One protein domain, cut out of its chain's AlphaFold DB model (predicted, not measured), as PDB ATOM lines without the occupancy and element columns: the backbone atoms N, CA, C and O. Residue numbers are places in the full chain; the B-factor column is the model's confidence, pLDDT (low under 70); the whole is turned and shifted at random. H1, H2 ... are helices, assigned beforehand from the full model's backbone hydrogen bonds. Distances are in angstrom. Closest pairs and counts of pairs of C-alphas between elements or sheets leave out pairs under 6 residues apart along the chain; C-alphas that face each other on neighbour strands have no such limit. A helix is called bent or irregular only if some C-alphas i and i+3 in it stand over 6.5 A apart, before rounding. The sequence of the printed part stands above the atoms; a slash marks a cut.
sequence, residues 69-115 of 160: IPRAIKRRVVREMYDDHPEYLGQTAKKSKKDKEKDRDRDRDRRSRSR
ATOM      1  N   ILE A  69      44.970 -17.785  -4.959       90.25
ATOM      2  CA  ILE A  69      44.171 -17.550  -3.752       90.25
ATOM      3  C   ILE A  69      44.406 -18.716  -2.772       90.25
ATOM      4  O   ILE A  69      44.582 -19.859  -3.222       90.25
ATOM      5  N   PRO A  70      44.372 -18.490  -1.444       92.00
ATOM      6  CA  PRO A  70      44.437 -19.565  -0.459       92.00
ATOM      7  C   PRO A  70      43.438 -20.694  -0.741       92.00
ATOM      8  O   PRO A  70      42.256 -20.464  -1.020       92.00
ATOM      9  N   ARG A  71      43.896 -21.947  -0.606       89.12
ATOM     10  CA  ARG A  71      43.089 -23.147  -0.908       89.12
ATOM     11  C   ARG A  71      41.812 -23.251  -0.068       89.12
ATOM     12  O   ARG A  71      40.869 -23.911  -0.495       89.12
ATOM     13  N   ALA A  72      41.783 -22.661   1.127       90.12
ATOM     14  CA  ALA A  72      40.597 -22.640   1.983       90.12
ATOM     15  C   ALA A  72      39.476 -21.790   1.366       90.12
ATOM     16  O   ALA A  72      38.375 -22.292   1.161       90.12
ATOM     17  N   ILE A  73      39.794 -20.553   0.973       92.25
ATOM     18  CA  ILE A  73      38.842 -19.626   0.343       92.25
ATOM     19  C   ILE A  73      38.369 -20.192  -0.990       92.25
ATOM     20  O   ILE A  73      37.169 -20.252  -1.240       92.25
ATOM     21  N   LYS A  74      39.300 -20.695  -1.812       89.44
ATOM     22  CA  LYS A  74      38.953 -21.312  -3.094       89.44
ATOM     23  C   LYS A  74      37.961 -22.465  -2.924       89.44
ATOM     24  O   LYS A  74      36.998 -22.545  -3.672       89.44
ATOM     25  N   ARG A  75      38.184 -23.354  -1.949       88.75
ATOM     26  CA  ARG A  75      37.265 -24.472  -1.683       88.75
ATOM     27  C   ARG A  75      35.896 -23.995  -1.213       88.75
ATOM     28  O   ARG A  75      34.911 -24.582  -1.637       88.75
ATOM     29  N   ARG A  76      35.845 -22.967  -0.361       90.75
ATOM     30  CA  ARG A  76      34.586 -22.410   0.142       90.75
ATOM     31  C   ARG A  76      33.747 -21.817  -0.990       90.75
ATOM     32  O   ARG A  76      32.650 -22.297  -1.214       90.75
ATOM     33  N   VAL A  77      34.312 -20.885  -1.758       90.00
ATOM     34  CA  VAL A  77      33.593 -20.193  -2.845       90.00
ATOM     35  C   VAL A  77      33.142 -21.164  -3.934       90.00
ATOM     36  O   VAL A  77      32.026 -21.076  -4.424       90.00
ATOM     37  N   VAL A  78      33.993 -22.129  -4.303       87.62
ATOM     38  CA  VAL A  78      33.620 -23.149  -5.297       87.62
ATOM     39  C   VAL A  78      32.491 -24.035  -4.779       87.62
ATOM     40  O   VAL A  78      31.616 -24.409  -5.547       87.62
ATOM     41  N   ARG A  79      32.504 -24.383  -3.489       87.00
ATOM     42  CA  ARG A  79      31.436 -25.179  -2.886       87.00
ATOM     43  C   ARG A  79      30.117 -24.411  -2.868       87.00
ATOM     44  O   ARG A  79      29.142 -24.954  -3.354       87.00
ATOM     45  N   GLU A  80      30.124 -23.170  -2.388       88.56
ATOM     46  CA  GLU A  80      28.944 -22.289  -2.369       88.56
ATOM     47  C   GLU A  80      28.340 -22.143  -3.776       88.56
ATOM     48  O   GLU A  80      27.160 -22.401  -3.965       88.56
ATOM     49  N   MET A  81      29.172 -21.880  -4.792       87.62
ATOM     50  CA  MET A  81      28.723 -21.776  -6.188       87.62
ATOM     51  C   MET A  81      28.004 -23.039  -6.686       87.62
ATOM     52  O   MET A  81      27.024 -22.947  -7.418       87.62
ATOM     53  N   TYR A  82      28.498 -24.223  -6.321       85.25
ATOM     54  CA  TYR A  82      27.896 -25.498  -6.717       85.25
ATOM     55  C   TYR A  82      26.685 -25.883  -5.855       85.25
ATOM     56  O   TYR A  82      25.817 -26.606  -6.336       85.25
ATOM     57  N   ASP A  83      26.621 -25.420  -4.607       85.00
ATOM     58  CA  ASP A  83      25.469 -25.629  -3.730       85.00
ATOM     59  C   ASP A  83      24.260 -24.805  -4.231       85.00
ATOM     60  O   ASP A  83      23.149 -25.335  -4.268       85.00
ATOM     61  N   ASP A  84      24.486 -23.569  -4.699       86.19
ATOM     62  CA  ASP A  84      23.444 -22.690  -5.259       86.19
ATOM     63  C   ASP A  84      23.046 -23.065  -6.697       86.19
ATOM     64  O   ASP A  84      21.884 -22.922  -7.079       86.19
ATOM     65  N   HIS A  85      24.001 -23.570  -7.487       84.31
ATOM     66  CA  HIS A  85      23.807 -23.905  -8.899       84.31
ATOM     67  C   HIS A  85      24.133 -25.379  -9.200       84.31
ATOM     68  O   HIS A  85      25.184 -25.700  -9.786       84.31
ATOM     69  N   PRO A  86      23.241 -26.312  -8.815       80.69
ATOM     70  CA  PRO A  86      23.432 -27.739  -9.044       80.69
ATOM     71  C   PRO A  86      23.504 -28.126 -10.530       80.69
ATOM     72  O   PRO A  86      24.058 -29.176 -10.866       80.69
ATOM     73  N   GLU A  87      22.990 -27.295 -11.433       79.56
ATOM     74  CA  GLU A  87      23.032 -27.480 -12.884       79.56
ATOM     75  C   GLU A  87      24.466 -27.586 -13.432       79.56
ATOM     76  O   GLU A  87      24.735 -28.408 -14.313       79.56
ATOM     77  N   TYR A  88      25.424 -26.853 -12.852       77.50
ATOM     78  CA  TYR A  88      26.821 -26.870 -13.299       77.50
ATOM     79  C   TYR A  88      27.625 -28.065 -12.760       77.50
ATOM     80  O   TYR A  88      28.748 -28.307 -13.212       77.50
ATOM     81  N   LEU A  89      27.092 -28.842 -11.806       71.69
ATOM     82  CA  LEU A  89      27.787 -30.012 -11.244       71.69
ATOM     83  C   LEU A  89      27.900 -31.197 -12.220       71.69
ATOM     84  O   LEU A  89      28.711 -32.094 -11.971       71.69
ATOM     85  N   GLY A  90      27.117 -31.224 -13.305       66.38
ATOM     86  CA  GLY A  90      27.239 -32.176 -14.416       66.38
ATOM     87  C   GLY A  90      27.563 -33.641 -14.045       66.38
ATOM     88  O   GLY A  90      27.155 -34.187 -13.016       66.38
ATOM     89  N   GLN A  91      28.312 -34.330 -14.916       54.25
ATOM     90  CA  GLN A  91      28.748 -35.726 -14.713       54.25
ATOM     91  C   GLN A  91      29.824 -35.891 -13.619       54.25
ATOM     92  O   GLN A  91      30.036 -37.002 -13.123       54.25
ATOM     93  N   THR A  92      30.505 -34.818 -13.209       53.53
ATOM     94  CA  THR A  92      31.589 -34.856 -12.212       53.53
ATOM     95  C   THR A  92      31.066 -35.145 -10.805       53.53
ATOM     96  O   THR A  92      31.692 -35.921 -10.077       53.53
ATOM     97  N   ALA A  93      29.878 -34.651 -10.444       56.53
ATOM     98  CA  ALA A  93      29.207 -35.042  -9.201       56.53
ATOM     99  C   ALA A  93      28.879 -36.539  -9.160       56.53
ATOM    100  O   ALA A  93      29.127 -37.205  -8.148       56.53
ATOM    101  N   LYS A  94      28.382 -37.083 -10.281       54.41
ATOM    102  CA  LYS A  94      28.078 -38.515 -10.436       54.41
ATOM    103  C   LYS A  94      29.343 -39.367 -10.309       54.41
ATOM    104  O   LYS A  94      29.311 -40.399  -9.644       54.41
ATOM    105  N   LYS A  95      30.469 -38.908 -10.869       54.62
ATOM    106  CA  LYS A  95      31.770 -39.583 -10.744       54.62
ATOM    107  C   LYS A  95      32.278 -39.591  -9.298       54.62
ATOM    108  O   LYS A  95      32.640 -40.654  -8.812       54.62
ATOM    109  N   SER A  96      32.197 -38.468  -8.574       58.97
ATOM    110  CA  SER A  96      32.626 -38.427  -7.163       58.97
ATOM    111  C   SER A  96      31.768 -39.309  -6.246       58.97
ATOM    112  O   SER A  96      32.298 -39.934  -5.326       58.97
ATOM    113  N   LYS A  97      30.453 -39.404  -6.510       59.56
ATOM    114  CA  LYS A  97      29.557 -40.328  -5.799       59.56
ATOM    115  C   LYS A  97      29.934 -41.782  -6.093       59.56
ATOM    116  O   LYS A  97      30.105 -42.546  -5.150       59.56
ATOM    117  N   LYS A  98      30.155 -42.125  -7.367       58.03
ATOM    118  CA  LYS A  98      30.566 -43.471  -7.800       58.03
ATOM    119  C   LYS A  98      31.927 -43.889  -7.231       58.03
ATOM    120  O   LYS A  98      32.095 -45.040  -6.846       58.03
ATOM    121  N   ASP A  99      32.886 -42.970  -7.151       59.03
ATOM    122  CA  ASP A  99      34.207 -43.251  -6.577       59.03
ATOM    123  C   ASP A  99      34.126 -43.437  -5.049       59.03
ATOM    124  O   ASP A  99      34.685 -44.397  -4.522       59.03
ATOM    125  N   LYS A 100      33.334 -42.612  -4.341       59.25
ATOM    126  CA  LYS A 100      33.044 -42.816  -2.906       59.25
ATOM    127  C   LYS A 100      32.349 -44.146  -2.620       59.25
ATOM    128  O   LYS A 100      32.602 -44.756  -1.583       59.25
ATOM    129  N   GLU A 101      31.445 -44.569  -3.493       58.53
ATOM    130  CA  GLU A 101      30.724 -45.836  -3.359       58.53
ATOM    131  C   GLU A 101      31.668 -47.031  -3.557       58.53
ATOM    132  O   GLU A 101      31.714 -47.919  -2.708       58.53
ATOM    133  N   LYS A 102      32.546 -46.975  -4.569       59.91
ATOM    134  CA  LYS A 102      33.597 -47.985  -4.785       59.91
ATOM    135  C   LYS A 102      34.569 -48.122  -3.613       59.91
ATOM    136  O   LYS A 102      34.987 -49.238  -3.302       59.91
ATOM    137  N   ASP A 103      34.963 -47.020  -2.978       60.19
ATOM    138  CA  ASP A 103      35.858 -47.084  -1.818       60.19
ATOM    139  C   ASP A 103      35.161 -47.706  -0.598       60.19
ATOM    140  O   ASP A 103      35.764 -48.525   0.099       60.19
ATOM    141  N   ARG A 104      33.867 -47.423  -0.394       60.75
ATOM    142  CA  ARG A 104      33.060 -48.088   0.645       60.75
ATOM    143  C   ARG A 104      32.937 -49.593   0.409       60.75
ATOM    144  O   ARG A 104      33.048 -50.356   1.370       60.75
ATOM    145  N   ASP A 105      32.755 -50.023  -0.837       63.06
ATOM    146  CA  ASP A 105      32.701 -51.448  -1.181       63.06
ATOM    147  C   ASP A 105      34.045 -52.144  -0.932       63.06
ATOM    148  O   ASP A 105      34.090 -53.212  -0.319       63.06
ATOM    149  N   ARG A 106      35.166 -51.503  -1.296       63.09
ATOM    150  CA  ARG A 106      36.515 -52.025  -1.008       63.09
ATOM    151  C   ARG A 106      36.787 -52.168   0.486       63.09
ATOM    152  O   ARG A 106      37.400 -53.155   0.897       63.09
ATOM    153  N   ASP A 107      36.351 -51.214   1.304       66.19
ATOM    154  CA  ASP A 107      36.495 -51.312   2.759       66.19
ATOM    155  C   ASP A 107      35.628 -52.433   3.342       66.19
ATOM    156  O   ASP A 107      36.065 -53.157   4.245       66.19
ATOM    157  N   ARG A 108      34.429 -52.645   2.785       68.50
ATOM    158  CA  ARG A 108      33.562 -53.771   3.152       68.50
ATOM    159  C   ARG A 108      34.227 -55.114   2.841       68.50
ATOM    160  O   ARG A 108      34.232 -55.994   3.703       68.50
ATOM    161  N   ASP A 109      34.858 -55.234   1.676       67.06
ATOM    162  CA  ASP A 109      35.608 -56.425   1.260       67.06
ATOM    163  C   ASP A 109      36.871 -56.662   2.093       67.06
ATOM    164  O   ASP A 109      37.188 -57.795   2.468       67.06
ATOM    165  N   ARG A 110      37.601 -55.603   2.453       67.00
ATOM    166  CA  ARG A 110      38.740 -55.721   3.376       67.00
ATOM    167  C   ARG A 110      38.287 -56.228   4.740       67.00
ATOM    168  O   ARG A 110      38.922 -57.119   5.310       67.00
ATOM    169  N   ARG A 111      37.164 -55.710   5.245       68.56
ATOM    170  CA  ARG A 111      36.592 -56.127   6.529       68.56
ATOM    171  C   ARG A 111      36.087 -57.572   6.487       68.56
ATOM    172  O   ARG A 111      36.274 -58.295   7.465       68.56
ATOM    173  N   SER A 112      35.500 -58.017   5.375       68.88
ATOM    174  CA  SER A 112      35.054 -59.407   5.205       68.88
ATOM    175  C   SER A 112      36.238 -60.384   5.154       68.88
ATOM    176  O   SER A 112      36.242 -61.381   5.878       68.88
ATOM    177  N   ARG A 113      37.299 -60.056   4.401       67.75
ATOM    178  CA  ARG A 113      38.539 -60.854   4.339       67.75
ATOM    179  C   ARG A 113      39.266 -60.915   5.679       67.75
ATOM    180  O   ARG A 113      39.738 -61.982   6.060       67.75
ATOM    181  N   SER A 114      39.325 -59.802   6.411       67.75
ATOM    182  CA  SER A 114      39.921 -59.757   7.751       67.75
ATOM    183  C   SER A 114      39.196 -60.699   8.719       67.75
ATOM    184  O   SER A 114      39.848 -61.517   9.366       67.75
ATOM    185  N   ARG A 115      37.855 -60.678   8.732       69.31
ATOM    186  CA  ARG A 115      37.043 -61.607   9.540       69.31
ATOM    187  C   ARG A 115      37.251 -63.069   9.150       69.31
ATOM    188  O   ARG A 115      37.336 -63.926  10.025       69.31
TER     189      ARG A 115
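AT A GLANCE: This is residues 69 to 115 of the 160 residues of the protein "U2AF35A protein" of Symbiodinium microadriaticum (UniProt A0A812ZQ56). Two helices meet near their ends as an open V or L: the shorter, H1, makes one arm, and the much longer H2 makes the other, with a kink near residue 93. The arms come near each other only about the corner, and most of H2, residues 94 to 115, sticks out free. The printed part has 47 residues with two named helices, H1 then H2, and no named strand; the class is all helix. It is extended, with a radius of gyration of the C-alphas of 15.9 A, and flat, spanning 45 by 25 by 13 A.

HOW THE PARTS SIT: Start with H1, residues 71 to 84, and pass over the tight link of one residue, His 85, into H2, residues 86 to 115. The two helices are close but not clearly touching, with 2 pairs of C-alphas within 8 A. Their closest C-alphas are those of Tyr 82 and Leu 89, 6.4 A apart. They run opposite ways at a steep tilt of 69 degrees, only just short of about perpendicular. H2 is irregular, with C-alphas 88 and 91 9.2 A apart, and its kink near residue 93 is 50 degrees. In H1 every O i to N i+4 pair is within hydrogen-bond range; in H2, 22 of 26 are.

IN THESE COORDINATES: Find C-alpha 71 at (43.089, -23.147, -0.908); from there H1 runs 20.1 A to C-alpha 84 at (23.444, -22.690, -5.259). H2 begins at C-alpha 86, (23.432, -27.739, -9.044), and runs 41.0 A to C-alpha 115 at (37.043, -61.607, 9.540).

THE WHOLE: The C-alphas of Ile 69 and Arg 115, the two farthest apart, are separated by 46.6 A. The printed part has no cut. Look at the B-factor column: the mean pLDDT of the printed part is 72.9, and residues 90 to 115 are under 70.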